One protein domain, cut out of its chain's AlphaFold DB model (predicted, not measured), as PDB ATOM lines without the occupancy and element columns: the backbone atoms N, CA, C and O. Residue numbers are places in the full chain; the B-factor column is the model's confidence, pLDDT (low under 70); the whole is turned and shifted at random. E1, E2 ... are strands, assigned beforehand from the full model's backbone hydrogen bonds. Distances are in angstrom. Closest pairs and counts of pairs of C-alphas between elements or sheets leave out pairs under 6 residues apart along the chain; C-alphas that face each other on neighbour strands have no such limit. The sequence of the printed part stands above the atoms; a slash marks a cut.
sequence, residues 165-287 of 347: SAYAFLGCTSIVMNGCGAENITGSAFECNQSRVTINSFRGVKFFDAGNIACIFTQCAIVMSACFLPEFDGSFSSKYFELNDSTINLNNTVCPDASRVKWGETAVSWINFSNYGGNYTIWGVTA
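What this domain is: This is residues 165 to 287 of the 347 residues of an uncharacterized protein of Escherichia coli (UniProt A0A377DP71). The chain is wound in stacked turns, a solenoid with one long wall of six strands, E2 E5 E8 E10 E12 E13, and a second wall of five, E1 E4 E7 E9 E11, face to face with it as a sandwich, two sheets over each other. E3 and E6 make a short third side, and the turns run E1 E2 E3, then E4 E5 E6, E7 E8, E9 E10 and E11 E12, after which E13 folds back beside E12. The printed part has 123 residues, with no named helix and thirteen named strands, E1 to E13 in chain order; the class is all strand. The six-strand sheet is mixed, and the other two are parallel. The whole is compact and rounded, with a radius of gyration of the C-alphas of 13.2 A and spans of 34 by 32 by 31 A.

Where its parts are: In the largest sheet, E2 is residues 173 to 178, 15.6 A long, E5 is 196 to 200, E8 is 221 to 225 and E10 is 247 to 251. E12, residues 269 to 275, is 19.7 A long, and E13, residues 278 to 285, is 23.6 A and ends with C-alpha 285 at (156.176, 168.502, 195.045). In the second sheet, E1 is residues 165 to 170, starting with C-alpha 165 at (151.071, 157.685, 173.536), E4 is 190 to 193, E7 is 215 to 218, E9 is 241 to 244 and E11 is 261 to 263. E3 is residues 181 to 185 and E6 is 203 to 207.

How they stand to each other: The twisted largest sheet runs E2 E5 E8 E10 E12 E13, with E2 and E13 as edge strands. E2 and E5 are parallel, with N 177 and O 198 at 2.8 A; E8 and E10 are parallel, with N 224 and O 249 at 2.8 A. E12 and E13 form an antiparallel hairpin, with N 273 and O 280 at 2.8 A. In the second sheet, order E1 E4 E7 E9 E11, E4 and E7 are parallel, with N 192 and O 216 at 2.8 A. The facing parts of these two sheets are 9.3 A centre to centre, their best planes 27 degrees apart. E2 runs on into E3 at 85 degrees, and E5 into E6 at 97 degrees. E3 and E6 are parallel, with N 184 and O 205 at 2.9 A.

The domain as a whole: The C-alphas farthest apart, those of Gly 179 and Ala 287, are 36.4 A apart. The printed part has no cut. The link E8 to E9, residues 226 to 240, is long. The mean pLDDT of the printed part is 94.8, and no printed residue is under 70.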
ATOM      1  N   SER A 165     150.515 156.326 173.562       97.44
ATOM      2  CA  SER A 165     151.071 157.685 173.536       97.44
ATOM      3  C   SER A 165     151.045 158.295 172.136       97.44
ATOM      4  O   SER A 165     151.515 157.690 171.174       97.44
ATOM      5  N   ALA A 166     150.532 159.515 171.984       98.56
ATOM      6  CA  ALA A 166     150.593 160.208 170.697       98.56
ATOM      7  C   ALA A 166     152.039 160.615 170.365       98.56
ATOM      8  O   ALA A 166     152.564 160.253 169.311       98.56
ATOM      9  N   TYR A 167     152.711 161.299 171.292       98.88
ATOM     10  CA  TYR A 167     154.091 161.748 171.127       98.88
ATOM     11  C   TYR A 167     154.933 161.367 172.342       98.88
ATOM     12  O   TYR A 167     154.589 161.731 173.464       98.88
ATOM     13  N   ALA A 168     156.066 160.699 172.116       98.69
ATOM     14  CA  ALA A 168     157.085 160.504 173.134       98.69
ATOM     15  C   ALA A 168     158.451 161.034 172.700       98.69
ATOM     16  O   ALA A 168     158.942 160.733 171.608       98.69
ATOM     17  N   PHE A 169     159.069 161.790 173.605       98.75
ATOM     18  CA  PHE A 169     160.399 162.369 173.447       98.75
ATOM     19  C   PHE A 169     161.267 161.959 174.635       98.75
ATOM     20  O   PHE A 169     161.036 162.386 175.767       98.75
ATOM     21  N   LEU A 170     162.269 161.124 174.385       98.62
ATOM     22  CA  LEU A 170     163.133 160.555 175.417       98.62
ATOM     23  C   LEU A 170     164.569 161.025 175.168       98.62
ATOM     24  O   LEU A 170     165.143 160.711 174.132       98.62
ATOM     25  N   GLY A 171     165.131 161.839 176.064       98.44
ATOM     26  CA  GLY A 171     166.468 162.430 175.899       98.44
ATOM     27  C   GLY A 171     166.607 163.394 174.710       98.44
ATOM     28  O   GLY A 171     167.710 163.640 174.227       98.44
ATOM     29  N   CYS A 172     165.502 163.926 174.183       98.56
ATOM     30  CA  CYS A 172     165.513 164.758 172.981       98.56
ATOM     31  C   CYS A 172     165.775 166.228 173.320       98.56
ATOM     32  O   CYS A 172     165.184 166.779 174.248       98.56
ATOM     33  N   THR A 173     166.595 166.918 172.529       97.50
ATOM     34  CA  THR A 173     166.876 168.346 172.748       97.50
ATOM     35  C   THR A 173     166.729 169.157 171.471       97.50
ATOM     36  O   THR A 173     166.933 168.656 170.371       97.50
ATOM     37  N   SER A 174     166.374 170.437 171.601       96.88
ATOM     38  CA  SER A 174     166.138 171.321 170.449       96.88
ATOM     39  C   SER A 174     165.061 170.773 169.501       96.88
ATOM     40  O   SER A 174     165.268 170.698 168.287       96.88
ATOM     41  N   ILE A 175     163.925 170.355 170.072       98.62
ATOM     42  CA  ILE A 175     162.754 169.890 169.321       98.62
ATOM     43  C   ILE A 175     161.732 171.011 169.210       98.62
ATOM     44  O   ILE A 175     161.384 171.634 170.217       98.62
ATOM     45  N   VAL A 176     161.215 171.228 168.003       98.75
ATOM     46  CA  VAL A 176     160.132 172.183 167.748       98.75
ATOM     47  C   VAL A 176     158.956 171.471 167.090       98.75
ATOM     48  O   VAL A 176     159.116 170.812 166.068       98.75
ATOM     49  N   MET A 177     157.765 171.624 167.661       98.81
ATOM     50  CA  MET A 177     156.497 171.172 167.092       98.81
ATOM     51  C   MET A 177     155.663 172.388 166.690       98.81
ATOM     52  O   MET A 177     155.437 173.268 167.517       98.81
ATOM     53  N   ASN A 178     155.182 172.438 165.449       98.75
ATOM     54  CA  ASN A 178     154.406 173.557 164.914       98.75
ATOM     55  C   ASN A 178     153.103 173.064 164.280       98.75
ATOM     56  O   ASN A 178     153.128 172.371 163.264       98.75
ATOM     57  N   GLY A 179     151.961 173.442 164.861       98.31
ATOM     58  CA  GLY A 179     150.641 173.100 164.323       98.31
ATOM     59  C   GLY A 179     150.347 171.598 164.323       98.31
ATOM     60  O   GLY A 179     149.647 171.110 163.442       98.31
ATOM     61  N   CYS A 180     150.931 170.850 165.261       98.88
ATOM     62  CA  CYS A 180     150.672 169.420 165.427       98.88
ATOM     63  C   CYS A 180     149.349 169.174 166.175       98.88
ATOM     64  O   CYS A 180     148.826 170.072 166.838       98.88
ATOM     65  N   GLY A 181     148.821 167.954 166.130       98.56
ATOM     66  CA  GLY A 181     147.591 167.620 166.846       98.56
ATOM     67  C   GLY A 181     147.494 166.164 167.270       98.56
ATOM     68  O   GLY A 181     148.220 165.303 166.778       98.56
ATOM     69  N   ALA A 182     146.585 165.894 168.199       98.44
ATOM     70  CA  ALA A 182     146.226 164.533 168.563       98.44
ATOM     71  C   ALA A 182     144.723 164.431 168.818       98.44
ATOM     72  O   ALA A 182     144.164 165.277 169.525       98.44
ATOM     73  N   GLU A 183     144.078 163.399 168.271       97.81
ATOM     74  CA  GLU A 183     142.632 163.212 168.392       97.81
ATOM     75  C   GLU A 183     142.244 161.791 168.830       97.81
ATOM     76  O   GLU A 183     142.792 160.803 168.351       97.81
ATOM     77  N   ASN A 184     141.244 161.660 169.707       96.94
ATOM     78  CA  ASN A 184     140.749 160.361 170.194       96.94
ATOM     79  C   ASN A 184     141.867 159.516 170.833       96.94
ATOM     80  O   ASN A 184     142.180 158.418 170.371       96.94
ATOM     81  N   ILE A 185     142.497 160.045 171.879       97.00
ATOM     82  CA  ILE A 185     143.642 159.405 172.543       97.00
ATOM     83  C   ILE A 185     143.177 158.718 173.819       97.00
ATOM     84  O   ILE A 185     142.611 159.373 174.690       97.00
ATOM     85  N   THR A 186     143.426 157.414 173.939       94.00
ATOM     86  CA  THR A 186     143.079 156.648 175.149       94.00
ATOM     87  C   THR A 186     144.216 156.632 176.171       94.00
ATOM     88  O   THR A 186     143.948 156.445 177.352       94.00
ATOM     89  N   GLY A 187     145.468 156.841 175.748       93.56
ATOM     90  CA  GLY A 187     146.627 156.996 176.637       93.56
ATOM     91  C   GLY A 187     147.058 158.458 176.795       93.56
ATOM     92  O   GLY A 187     146.235 159.335 177.051       93.56
ATOM     93  N   SER A 188     148.353 158.718 176.639       96.69
ATOM     94  CA  SER A 188     148.962 160.037 176.834       96.69
ATOM     95  C   SER A 188     149.022 160.825 175.518       96.69
ATOM     96  O   SER A 188     149.399 160.298 174.473       96.69
ATOM     97  N   ALA A 189     148.737 162.125 175.537       97.56
ATOM     98  CA  ALA A 189     149.087 163.000 174.417       97.56
ATOM     99  C   ALA A 189     150.612 163.184 174.332       97.56
ATOM    100  O   ALA A 189     151.191 163.132 173.246       97.56
ATOM    101  N   PHE A 190     151.260 163.348 175.488       98.56
ATOM    102  CA  PHE A 190     152.702 163.545 175.583       98.56
ATOM    103  C   PHE A 190     153.332 162.702 176.680       98.56
ATOM    104  O   PHE A 190     152.870 162.710 177.820       98.56
ATOM    105  N   GLU A 191     154.455 162.074 176.344       98.44
ATOM    106  CA  GLU A 191     155.369 161.440 177.292       98.44
ATOM    107  C   GLU A 191     156.790 161.925 177.028       98.44
ATOM    108  O   GLU A 191     157.449 161.495 176.081       98.44
ATOM    109  N   CYS A 192     157.282 162.841 177.858       98.62
ATOM    110  CA  CYS A 192     158.643 163.340 177.725       98.62
ATOM    111  C   CYS A 192     159.491 162.984 178.943       98.62
ATOM    112  O   CYS A 192     159.094 163.179 180.092       98.62
ATOM    113  N   ASN A 193     160.710 162.526 178.672       98.62
ATOM    114  CA  ASN A 193     161.726 162.269 179.682       98.62
ATOM    115  C   ASN A 193     163.036 162.937 179.261       98.62
ATOM    116  O   ASN A 193     163.429 162.808 178.100       98.62
ATOM    117  N   GLN A 194     163.691 163.667 180.168       98.44
ATOM    118  CA  GLN A 194     164.996 164.309 179.937       98.44
ATOM    119  C   GLN A 194     165.044 165.134 178.642       98.44
ATOM    120  O   GLN A 194     166.050 165.175 177.937       98.44
ATOM    121  N   SER A 195     163.925 165.776 178.301       98.75
ATOM    122  CA  SER A 195     163.744 166.398 176.988       98.75
ATOM    123  C   SER A 195     163.526 167.907 177.054       98.75
ATOM    124  O   SER A 195     163.086 168.454 178.070       98.75
ATOM    125  N   ARG A 196     163.871 168.591 175.961       98.50
ATOM    126  CA  ARG A 196     163.734 170.042 175.766       98.50
ATOM    127  C   ARG A 196     162.952 170.297 174.477       98.50
ATOM    128  O   ARG A 196     163.505 170.162 173.384       98.50
ATOM    129  N   VAL A 197     161.665 170.624 174.617       98.75
ATOM    130  CA  VAL A 197     160.698 170.664 173.504       98.75
ATOM    131  C   VAL A 197     159.901 171.968 173.525       98.75
ATOM    132  O   VAL A 197     159.358 172.358 174.557       98.75
ATOM    133  N   THR A 198     159.806 172.627 172.372       98.81
ATOM    134  CA  THR A 198     158.894 173.754 172.134       98.81
ATOM    135  C   THR A 198     157.719 173.285 171.289       98.81
ATOM    136  O   THR A 198     157.914 172.665 170.248       98.81
ATOM    137  N   ILE A 199     156.502 173.588 171.724       98.81
ATOM    138  CA  ILE A 199     155.248 173.142 171.127       98.81
ATOM    139  C   ILE A 199     154.399 174.378 170.838       98.81
ATOM    140  O   ILE A 199     154.014 175.103 171.752       98.81
ATOM    141  N   ASN A 200     154.099 174.621 169.569       98.75
ATOM    142  CA  ASN A 200     153.368 175.796 169.119       98.75
ATOM    143  C   ASN A 200     152.063 175.382 168.446       98.75
ATOM    144  O   ASN A 200     152.069 174.573 167.516       98.75
ATOM    145  N   SER A 201     150.955 175.992 168.875       98.31
ATOM    146  CA  SER A 201     149.627 175.801 168.275       98.31
ATOM    147  C   SER A 201     149.193 174.335 168.211       98.31
ATOM    148  O   SER A 201     148.578 173.908 167.235       98.31
ATOM    149  N   PHE A 202     149.541 173.545 169.234       98.75
ATOM    150  CA  PHE A 202     149.094 172.159 169.315       98.75
ATOM    151  C   PHE A 202     147.595 172.092 169.583       98.75
ATOM    152  O   PHE A 202     147.095 172.832 170.434       98.75
ATOM    153  N   ARG A 203     146.889 171.180 168.915       98.50
ATOM    154  CA  ARG A 203     145.455 170.964 169.131       98.50
ATOM    155  C   ARG A 203     145.167 169.531 169.566       98.50
ATOM    156  O   ARG A 203     145.314 168.596 168.785       98.50
ATOM    157  N   GLY A 204     144.709 169.386 170.803       98.00
ATOM    158  CA  GLY A 204     144.111 168.161 171.317       98.00
ATOM    159  C   GLY A 204     142.605 168.120 171.072       98.00
ATOM    160  O   GLY A 204     141.925 169.145 171.171       98.00
ATOM    161  N   VAL A 205     142.072 166.936 170.782       96.75
ATOM    162  CA  VAL A 205     140.629 166.675 170.685       96.75
ATOM    163  C   VAL A 205     140.329 165.312 171.291       96.75
ATOM    164  O   VAL A 205     140.946 164.323 170.914       96.75
ATOM    165  N   LYS A 206     139.342 165.234 172.188       94.62
ATOM    166  CA  LYS A 206     138.861 163.965 172.762       94.62
ATOM    167  C   LYS A 206     139.985 163.083 173.327       94.62
ATOM    168  O   LYS A 206     140.318 162.035 172.777       94.62
ATOM    169  N   PHE A 207     140.587 163.512 174.425       95.56
ATOM    170  CA  PHE A 207     141.454 162.640 175.222       95.56
ATOM    171  C   PHE A 207     140.583 161.888 176.220       95.56
ATOM    172  O   PHE A 207     139.780 162.524 176.878       95.56
ATOM    173  N   PHE A 208     140.683 160.572 176.348       93.38
ATOM    174  CA  PHE A 208     139.788 159.803 177.216       93.38
ATOM    175  C   PHE A 208     140.357 159.641 178.631       93.38
ATOM    176  O   PHE A 208     141.516 159.272 178.805       93.38
ATOM    177  N   ASP A 209     139.510 159.838 179.645       90.06
ATOM    178  CA  ASP A 209     139.828 159.596 181.061       90.06
ATOM    179  C   ASP A 209     139.776 158.095 181.396       90.06
ATOM    180  O   ASP A 209     138.897 157.615 182.110       90.06
ATOM    181  N   ALA A 210     140.710 157.323 180.840       86.12
ATOM    182  CA  ALA A 210     140.828 155.878 181.057       86.12
ATOM    183  C   ALA A 210     141.748 155.525 182.248       86.12
ATOM    184  O   ALA A 210     142.432 154.502 182.224       86.12
ATOM    185  N   GLY A 211     141.805 156.385 183.274       87.12
ATOM    186  CA  GLY A 211     142.776 156.265 184.372       87.12
ATOM    187  C   GLY A 211     144.184 156.757 184.011       87.12
ATOM    188  O   GLY A 211     145.130 156.522 184.763       87.12
ATOM    189  N   ASN A 212     144.327 157.410 182.854       88.12
ATOM    190  CA  ASN A 212     145.603 157.830 182.283       88.12
ATOM    191  C   ASN A 212     145.882 159.315 182.528       88.12
ATOM    192  O   ASN A 212     144.989 160.101 182.842       88.12
ATOM    193  N   ILE A 213     147.147 159.692 182.360       95.12
ATOM    194  CA  ILE A 213     147.618 161.072 182.463       95.12
ATOM    195  C   ILE A 213     147.889 161.578 181.051       95.12
ATOM    196  O   ILE A 213     148.655 160.972 180.311       95.12
ATOM    197  N   ALA A 214     147.270 162.696 180.666       95.88
ATOM    198  CA  ALA A 214     147.382 163.212 179.303       95.88
ATOM    199  C   ALA A 214     148.802 163.694 178.972       95.88
ATOM    200  O   ALA A 214     149.256 163.563 177.835       95.88
ATOM    201  N   CYS A 215     149.490 164.298 179.939       97.88
ATOM    202  CA  CYS A 215     150.801 164.908 179.749       97.88
ATOM    203  C   CYS A 215     151.763 164.484 180.862       97.88
ATOM    204  O   CYS A 215     151.604 164.898 182.010       97.88
ATOM    205  N   ILE A 216     152.778 163.697 180.520       98.25
ATOM    206  CA  ILE A 216     153.766 163.170 181.463       98.25
ATOM    207  C   ILE A 216     155.124 163.792 181.155       98.25
ATOM    208  O   ILE A 216     155.658 163.613 180.058       98.25
ATOM    209  N   PHE A 217     155.694 164.510 182.121       98.50
ATOM    210  CA  PHE A 217     156.970 165.202 181.971       98.50
ATOM    211  C   PHE A 217     157.899 164.923 183.154       98.50
ATOM    212  O   PHE A 217     157.609 165.282 184.298       98.50
ATOM    213  N   THR A 218     159.049 164.322 182.846       98.19
ATOM    214  CA  THR A 218     160.085 163.981 183.828       98.19
ATOM    215  C   THR A 218     161.432 164.553 183.398       98.19
ATOM    216  O   THR A 218     161.919 164.232 182.316       98.19
ATOM    217  N   GLN A 219     162.068 165.368 184.243       98.00
ATOM    218  CA  GLN A 219     163.354 166.024 183.959       98.00
ATOM    219  C   GLN A 219     163.326 166.878 182.677       98.00
ATOM    220  O   GLN A 219     164.294 166.954 181.909       98.00
ATOM    221  N   CYS A 220     162.189 167.516 182.405       98.38
ATOM    222  CA  CYS A 220     161.911 168.199 181.146       98.38
ATOM    223  C   CYS A 220     161.934 169.727 181.263       98.38
ATOM    224  O   CYS A 220     161.651 170.299 182.312       98.38
ATOM    225  N   ALA A 221     162.198 170.396 180.137       98.38
ATOM    226  CA  ALA A 221     161.817 171.792 179.953       98.38
ATOM    227  C   ALA A 221     160.939 171.896 178.707       98.38
ATOM    228  O   ALA A 221     161.394 171.622 177.593       98.38
ATOM    229  N   ILE A 222     159.676 172.250 178.917       98.56
ATOM    230  CA  ILE A 222     158.656 172.302 177.875       98.56
ATOM    231  C   ILE A 222     158.164 173.739 177.735       98.56
ATOM    232  O   ILE A 222     157.940 174.439 178.723       98.56
ATOM    233  N   VAL A 223     157.981 174.187 176.499       98.56
ATOM    234  CA  VAL A 223     157.285 175.439 176.191       98.56
ATOM    235  C   VAL A 223     156.073 175.096 175.342       98.56
ATOM    236  O   VAL A 223     156.227 174.456 174.309       98.56
ATOM    237  N   MET A 224     154.883 175.513 175.761       98.50
ATOM    238  CA  MET A 224     153.643 175.389 174.999       98.50
ATOM    239  C   MET A 224     153.078 176.779 174.728       98.50
ATOM    240  O   MET A 224     152.724 177.499 175.665       98.50
ATOM    241  N   SER A 225     152.983 177.152 173.455       97.94
ATOM    242  CA  SER A 225     152.512 178.472 173.030       97.94
ATOM    243  C   SER A 225     151.269 178.361 172.156       97.94
ATOM    244  O   SER A 225     151.299 177.695 171.120       97.94
ATOM    245  N   ALA A 226     150.195 179.048 172.550       97.06
ATOM    246  CA  ALA A 226     148.903 179.044 171.858       97.06
ATOM    247  C   ALA A 226     148.325 177.631 171.636       97.06
ATOM    248  O   ALA A 226     147.675 177.367 170.626       97.06
ATOM    249  N   CYS A 227     148.595 176.701 172.555       98.25
ATOM    250  CA  CYS A 227     148.096 175.334 172.466       98.25
ATOM    251  C   CYS A 227     146.671 175.225 173.028       98.25
ATOM    252  O   CYS A 227     146.271 175.972 173.922       98.25
ATOM    253  N   PHE A 228     145.921 174.246 172.534       97.94
ATOM    254  CA  PHE A 228     144.620 173.853 173.053       97.94
ATOM    255  C   PHE A 228     144.679 172.397 173.515       97.94
ATOM    256  O   PHE A 228     144.695 171.472 172.704       97.94
ATOM    257  N   LEU A 229     144.739 172.207 174.829       96.19
ATOM    258  CA  LEU A 229     144.687 170.924 175.516       96.19
ATOM    259  C   LEU A 229     143.324 170.850 176.224       96.19
ATOM    260  O   LEU A 229     143.171 171.452 177.287       96.19
ATOM    261  N   PRO A 230     142.303 170.216 175.624       92.94
ATOM    262  CA  PRO A 230     140.982 170.158 176.234       92.94
ATOM    263  C   PRO A 230     141.008 169.305 177.505       92.94
ATOM    264  O   PRO A 230     141.893 168.476 177.694       92.94
ATOM    265  N   GLU A 231     140.001 169.471 178.355       93.12
ATOM    266  CA  GLU A 231     139.735 168.483 179.404       93.12
ATOM    267  C   GLU A 231     139.353 167.130 178.760       93.12
ATOM    268  O   GLU A 231     139.015 167.073 177.570       93.12
ATOM    269  N   PHE A 232     139.435 166.041 179.523       93.69
ATOM    270  CA  PHE A 232     139.146 164.702 179.019       93.69
ATOM    271  C   PHE A 232     137.706 164.570 178.480       93.69
ATOM    272  O   PHE A 232     136.776 165.210 178.937       93.69
ATOM    273  N   ASP A 233     137.462 163.723 177.494       89.00
ATOM    274  CA  ASP A 233     136.110 163.441 177.031       89.00
ATOM    275  C   ASP A 233     135.393 162.546 178.056       89.00
ATOM    276  O   ASP A 233     135.873 161.465 178.414       89.00
ATOM    277  N   GLY A 234     134.232 162.999 178.531       81.75
ATOM    278  CA  GLY A 234     133.418 162.280 179.510       81.75
ATOM    279  C   GLY A 234     133.802 162.551 180.969       81.75
ATOM    280  O   GLY A 234     133.299 163.496 181.571       81.75
ATOM    281  N   SER A 235     134.589 161.654 181.570       76.81
ATOM    282  CA  SER A 235     134.972 161.725 182.991       76.81
ATOM    283  C   SER A 235     136.191 162.630 183.198       76.81
ATOM    284  O   SER A 235     137.028 162.757 182.315       76.81
ATOM    285  N   PHE A 236     136.305 163.243 184.380       84.12
ATOM    286  CA  PHE A 236     137.384 164.174 184.732       84.12
ATOM    287  C   PHE A 236     137.996 163.843 186.097       84.12
ATOM    288  O   PHE A 236     138.182 164.714 186.949       84.12
ATOM    289  N   SER A 237     138.272 162.568 186.346       88.06
ATOM    290  CA  SER A 237     138.748 162.073 187.643       88.06
ATOM    291  C   SER A 237     140.273 161.938 187.706       88.06
ATOM    292  O   SER A 237     140.870 162.280 188.728       88.06
ATOM    293  N   SER A 238     140.922 161.530 186.609       92.06
ATOM    294  CA  SER A 238     142.380 161.332 186.574       92.06
ATOM    295  C   SER A 238     143.151 162.640 186.574       92.06
ATOM    296  O   SER A 238     142.637 163.680 186.173       92.06
ATOM    297  N   LYS A 239     144.414 162.601 187.002       94.75
ATOM    298  CA  LYS A 239     145.324 163.743 186.871       94.75
ATOM    299  C   LYS A 239     145.624 163.997 185.395       94.75
ATOM    300  O   LYS A 239     145.761 163.064 184.617       94.75
ATOM    301  N   TYR A 240     145.714 165.264 185.016       96.00
ATOM    302  CA  TYR A 240     145.948 165.663 183.632       96.00
ATOM    303  C   TYR A 240     147.441 165.790 183.319       96.00
ATOM    304  O   TYR A 240     147.898 165.383 182.251       96.00
ATOM    305  N   PHE A 241     148.206 166.307 184.283       96.88
ATOM    306  CA  PHE A 241     149.656 166.438 184.200       96.88
ATOM    307  C   PHE A 241     150.342 165.558 185.242       96.88
ATOM    308  O   PHE A 241     149.891 165.497 186.386       96.88
ATOM    309  N   GLU A 242     151.472 164.962 184.883       97.31
ATOM    310  CA  GLU A 242     152.461 164.436 185.822       97.31
ATOM    311  C   GLU A 242     153.769 165.194 185.638       97.31
ATOM    312  O   GLU A 242     154.320 165.190 184.539       97.31
ATOM    313  N   LEU A 243     154.247 165.841 186.706       97.69
ATOM    314  CA  LEU A 243     155.453 166.667 186.680       97.69
ATOM    315  C   LEU A 243     156.461 166.224 187.727       97.69
ATOM    316  O   LEU A 243     156.251 166.408 188.929       97.69
ATOM    317  N   ASN A 244     157.608 165.747 187.258       97.31
ATOM    318  CA  ASN A 244     158.736 165.385 188.101       97.31
ATOM    319  C   ASN A 244     160.007 166.090 187.613       97.31
ATOM    320  O   ASN A 244     160.383 165.928 186.451       97.31
ATOM    321  N   ASP A 245     160.644 166.889 188.469       97.06
ATOM    322  CA  ASP A 245     161.840 167.679 188.131       97.06
ATOM    323  C   ASP A 245     161.715 168.446 186.797       97.06
ATOM    324  O   ASP A 245     162.602 168.431 185.946       97.06
ATOM    325  N   SER A 246     160.536 169.014 186.531       97.81
ATOM    326  CA  SER A 246     160.213 169.559 185.209       97.81
ATOM    327  C   SER A 246     159.758 171.002 185.277       97.81
ATOM    328  O   SER A 246     159.056 171.408 186.197       97.81
ATOM    329  N   THR A 247     160.126 171.775 184.257       97.50
ATOM    330  CA  THR A 247     159.616 173.129 184.036       97.50
ATOM    331  C   THR A 247     158.743 173.152 182.791       97.50
ATOM    332  O   THR A 247     159.191 172.771 181.708       97.50
ATOM    333  N   ILE A 248     157.517 173.652 182.916       97.50
ATOM    334  CA  ILE A 248     156.646 173.938 181.778       97.50
ATOM    335  C   ILE A 248     156.352 175.429 181.727       97.50
ATOM    336  O   ILE A 248     156.013 176.037 182.737       97.50
ATOM    337  N   ASN A 249     156.428 176.006 180.533       97.56
ATOM    338  CA  ASN A 249     155.974 177.361 180.253       97.56
ATOM    339  C   ASN A 249     154.736 177.295 179.360       97.56
ATOM    340  O   ASN A 249     154.817 176.835 178.224       97.56
ATOM    341  N   LEU A 250     153.601 177.741 179.884       96.56
ATOM    342  CA  LEU A 250     152.299 177.757 179.233       96.56
ATOM    343  C   LEU A 250     151.967 179.199 178.833       96.56
ATOM    344  O   LEU A 250     151.501 179.996 179.647       96.56
ATOM    345  N   ASN A 251     152.199 179.529 177.564       96.75
ATOM    346  CA  ASN A 251     151.984 180.864 177.005       96.75
ATOM    347  C   ASN A 251     150.696 180.883 176.178       96.75
ATOM    348  O   ASN A 251     150.641 180.272 175.111       96.75
ATOM    349  N   ASN A 252     149.654 181.568 176.654       94.88
ATOM    350  CA  ASN A 252     148.322 181.584 176.034       94.88
ATOM    351  C   ASN A 252     147.805 180.173 175.683       94.88
ATOM    352  O   ASN A 252     147.147 179.979 174.664       94.88
ATOM    353  N   THR A 253     148.146 179.180 176.508       95.44
ATOM    354  CA  THR A 253     147.730 177.788 176.326       95.44
ATOM    355  C   THR A 253     146.482 177.519 177.155       95.44
ATOM    356  O   THR A 253     146.442 177.837 178.343       95.44
ATOM    357  N   VAL A 254     145.470 176.923 176.528       94.31
ATOM    358  CA  VAL A 254     144.291 176.397 177.218       94.31
ATOM    359  C   VAL A 254     144.618 174.989 177.689       94.31
ATOM    360  O   VAL A 254     144.972 174.142 176.873       94.31
ATOM    361  N   CYS A 255     144.506 174.748 178.988       93.81
ATOM    362  CA  CYS A 255     144.645 173.431 179.593       93.81
ATOM    363  C   CYS A 255     143.797 173.337 180.866       93.81
ATOM    364  O   CYS A 255     143.352 174.368 181.382       93.81
ATOM    365  N   PRO A 256     143.597 172.126 181.401       92.25
ATOM    366  CA  PRO A 256     142.990 171.946 182.709       92.25
ATOM    367  C   PRO A 256     143.699 172.662 183.852       92.25
ATOM    368  O   PRO A 256     144.875 173.022 183.768       92.25
ATOM    369  N   ASP A 257     142.948 172.830 184.940       85.12
ATOM    370  CA  ASP A 257     143.374 173.528 186.148       85.12
ATOM    371  C   ASP A 257     144.580 172.857 186.833       85.12
ATOM    372  O   ASP A 257     144.762 171.640 186.787       85.12
ATOM    373  N   ALA A 258     145.392 173.646 187.536       81.94
ATOM    374  CA  ALA A 258     146.595 173.166 188.211       81.94
ATOM    375  C   ALA A 258     146.335 172.156 189.345       81.94
ATOM    376  O   ALA A 258     147.210 171.355 189.680       81.94
ATOM    377  N   SER A 259     145.125 172.117 189.906       86.62
ATOM    378  CA  SER A 259     144.688 171.048 190.820       86.62
ATOM    379  C   SER A 259     144.742 169.649 190.181       86.62
ATOM    380  O   SER A 259     144.820 168.630 190.878       86.62
ATOM    381  N   ARG A 260     144.771 169.581 188.846       91.69
ATOM    382  CA  ARG A 260     144.847 168.357 188.039       91.69
ATOM    383  C   ARG A 260     146.287 167.871 187.842       91.69
ATOM    384  O   ARG A 260     146.517 166.975 187.038       91.69
ATOM    385  N   VAL A 261     147.257 168.410 188.578       95.50
ATOM    386  CA  VAL A 261     148.661 167.982 188.515       95.50
ATOM    387  C   VAL A 261     148.940 166.883 189.546       95.50
ATOM    388  O   VAL A 261     148.479 166.937 190.694       95.50
ATOM    389  N   LYS A 262     149.682 165.862 189.120       96.06
ATOM    390  CA  LYS A 262     150.388 164.896 189.960       96.06
ATOM    391  C   LYS A 262     151.843 165.347 190.065       96.06
ATOM    392  O   LYS A 262     152.538 165.440 189.055       96.06
ATOM    393  N   TRP A 263     152.282 165.652 191.275       95.94
ATOM    394  CA  TRP A 263     153.630 166.150 191.535       95.94
ATOM    395  C   TRP A 263     154.592 165.004 191.852       95.94
ATOM    396  O   TRP A 263     154.184 163.982 192.401       95.94
ATOM    397  N   GLY A 264     155.865 165.184 191.499       94.19
ATOM    398  CA  GLY A 264     156.961 164.324 191.934       94.19
ATOM    399  C   GLY A 264     157.284 164.506 193.419       94.19
ATOM    400  O   GLY A 264     156.965 165.528 194.026       94.19
ATOM    401  N   GLU A 265     157.929 163.505 194.016       90.31
ATOM    402  CA  GLU A 265     158.148 163.460 195.467       90.31
ATOM    403  C   GLU A 265     159.278 164.375 195.950       90.31
ATOM    404  O   GLU A 265     159.158 164.983 197.011       90.31
ATOM    405  N   THR A 266     160.379 164.454 195.199       83.50
ATOM    406  CA  THR A 266     161.657 164.967 195.718       83.50
ATOM    407  C   THR A 266     162.114 166.267 195.065       83.50
ATOM    408  O   THR A 266     162.539 167.184 195.765       83.50
ATOM    409  N   ALA A 267     162.043 166.363 193.738       91.25
ATOM    410  CA  ALA A 267     162.499 167.525 192.987       91.25
ATOM    411  C   ALA A 267     161.327 168.439 192.615       91.25
ATOM    412  O   ALA A 267     160.304 167.983 192.099       91.25
ATOM    413  N   VAL A 268     161.492 169.740 192.870       93.00
ATOM    414  CA  VAL A 268     160.453 170.749 192.631       93.00
ATOM    415  C   VAL A 268     160.195 170.905 191.136       93.00
ATOM    416  O   VAL A 268     161.101 171.248 190.378       93.00
ATOM    417  N   SER A 269     158.933 170.744 190.738       96.50
ATOM    418  CA  SER A 269     158.455 171.052 189.389       96.50
ATOM    419  C   SER A 269     157.786 172.426 189.329       96.50
ATOM    420  O   SER A 269     157.303 172.952 190.333       96.50
ATOM    421  N   TRP A 270     157.791 173.018 188.135       95.44
ATOM    422  CA  TRP A 270     157.443 174.413 187.885       95.44
ATOM    423  C   TRP A 270     156.466 174.487 186.711       95.44
ATOM    424  O   TRP A 270     156.738 173.948 185.637       95.44
ATOM    425  N   ILE A 271     155.356 175.201 186.886       96.19
ATOM    426  CA  ILE A 271     154.434 175.551 185.802       96.19
ATOM    427  C   ILE A 271     154.318 177.066 185.752       96.19
ATOM    428  O   ILE A 271     153.733 177.675 186.643       96.19
ATOM    429  N   ASN A 272     154.869 177.674 184.712       95.19
ATOM    430  CA  ASN A 272     154.777 179.105 184.465       95.19
ATOM    431  C   ASN A 272     153.605 179.366 183.524       95.19
ATOM    432  O   ASN A 272     153.611 178.901 182.388       95.19
ATOM    433  N   PHE A 273     152.621 180.125 183.981       94.50
ATOM    434  CA  PHE A 273     151.515 180.602 183.170       94.50
ATOM    435  C   PHE A 273     151.800 182.030 182.716       94.50
ATOM    436  O   PHE A 273     152.144 182.895 183.523       94.50
ATOM    437  N   SER A 274     151.615 182.280 181.424       93.44
ATOM    438  CA  SER A 274     151.554 183.621 180.855       93.44
ATOM    439  C   SER A 274     150.300 183.725 179.999       93.44
ATOM    440  O   SER A 274     150.197 183.081 178.954       93.44
ATOM    441  N   ASN A 275     149.311 184.481 180.472       86.25
ATOM    442  CA  ASN A 275     148.045 184.684 179.777       86.25
ATOM    443  C   ASN A 275     147.600 186.154 179.855       86.25
ATOM    444  O   ASN A 275     148.219 186.976 180.530       86.25
ATOM    445  N   TYR A 276     146.501 186.497 179.178       79.62
ATOM    446  CA  TYR A 276     145.928 187.851 179.222       79.62
ATOM    447  C   TYR A 276     145.570 188.343 180.636       79.62
ATOM    448  O   TYR A 276     145.515 189.549 180.859       79.62
ATOM    449  N   GLY A 277     145.324 187.434 181.585       78.19
ATOM    450  CA  GLY A 277     145.020 187.750 182.982       78.19
ATOM    451  C   GLY A 277     146.255 187.998 183.854       78.19
ATOM    452  O   GLY A 277     146.100 188.412 185.001       78.19
ATOM    453  N   GLY A 278     147.463 187.770 183.331       86.69
ATOM    454  CA  GLY A 278     148.726 187.992 184.024       86.69
ATOM    455  C   GLY A 278     149.679 186.800 183.954       86.69
ATOM    456  O   GLY A 278     149.414 185.779 183.317       86.69
ATOM    457  N   ASN A 279     150.813 186.954 184.638       91.94
ATOM    458  CA  ASN A 279     151.851 185.934 184.721       91.94
ATOM    459  C   ASN A 279     151.961 185.428 186.157       91.94
ATOM    460  O   ASN A 279     152.071 186.228 187.088       91.94
ATOM    461  N   TYR A 280     151.980 184.112 186.330       92.88
ATOM    462  CA  TYR A 280     152.207 183.480 187.624       92.88
ATOM    463  C   TYR A 280     152.868 182.117 187.444       92.88
ATOM    464  O   TYR A 280     152.841 181.526 186.367       92.88
ATOM    465  N   THR A 281     153.451 181.606 188.517       94.19
ATOM    466  CA  THR A 281     154.092 180.300 188.566       94.19
ATOM    467  C   THR A 281     153.455 179.466 189.660       94.19
ATOM    468  O   THR A 281     153.124 179.978 190.728       94.19
ATOM    469  N   ILE A 282     153.308 178.174 189.399       94.38
ATOM    470  CA  ILE A 282     152.997 177.170 190.408       94.38
ATOM    471  C   ILE A 282     154.229 176.297 190.588       94.38
ATOM    472  O   ILE A 282     154.746 175.732 189.624       94.38
ATOM    473  N   TRP A 283     154.684 176.196 191.830       93.50
ATOM    474  CA  TRP A 283     155.735 175.283 192.254       93.50
ATOM    475  C   TRP A 283     155.111 174.150 193.046       93.50
ATOM    476  O   TRP A 283     154.212 174.384 193.860       93.50
ATOM    477  N   GLY A 284     155.602 172.933 192.851       93.12
ATOM    478  CA  GLY A 284     155.063 171.807 193.590       93.12
ATOM    479  C   GLY A 284     155.968 170.593 193.664       93.12
ATOM    480  O   GLY A 284     156.764 170.308 192.765       93.12
ATOM    481  N   VAL A 285     155.771 169.881 194.764       93.69
ATOM    482  CA  VAL A 285     156.176 168.502 195.045       93.69
ATOM    483  C   VAL A 285     154.989 167.806 195.718       93.69
ATOM    484  O   VAL A 285     154.002 168.452 196.069       93.69
ATOM    485  N   THR A 286     155.054 166.497 195.952       91.81
ATOM    486  CA  THR A 286     153.979 165.778 196.663       91.81
ATOM    487  C   THR A 286     153.693 166.365 198.053       91.81
ATOM    488  O   THR A 286     152.548 166.354 198.498       91.81
ATOM    489  N   ALA A 287     154.717 166.893 198.733       89.12
ATOM    490  CA  ALA A 287     154.595 167.430 200.088       89.12
ATOM    491  C   ALA A 287     153.881 168.792 200.166       89.12
ATOM    492  O   ALA A 287     153.214 169.072 201.160       89.12
TER     493      ALA A 287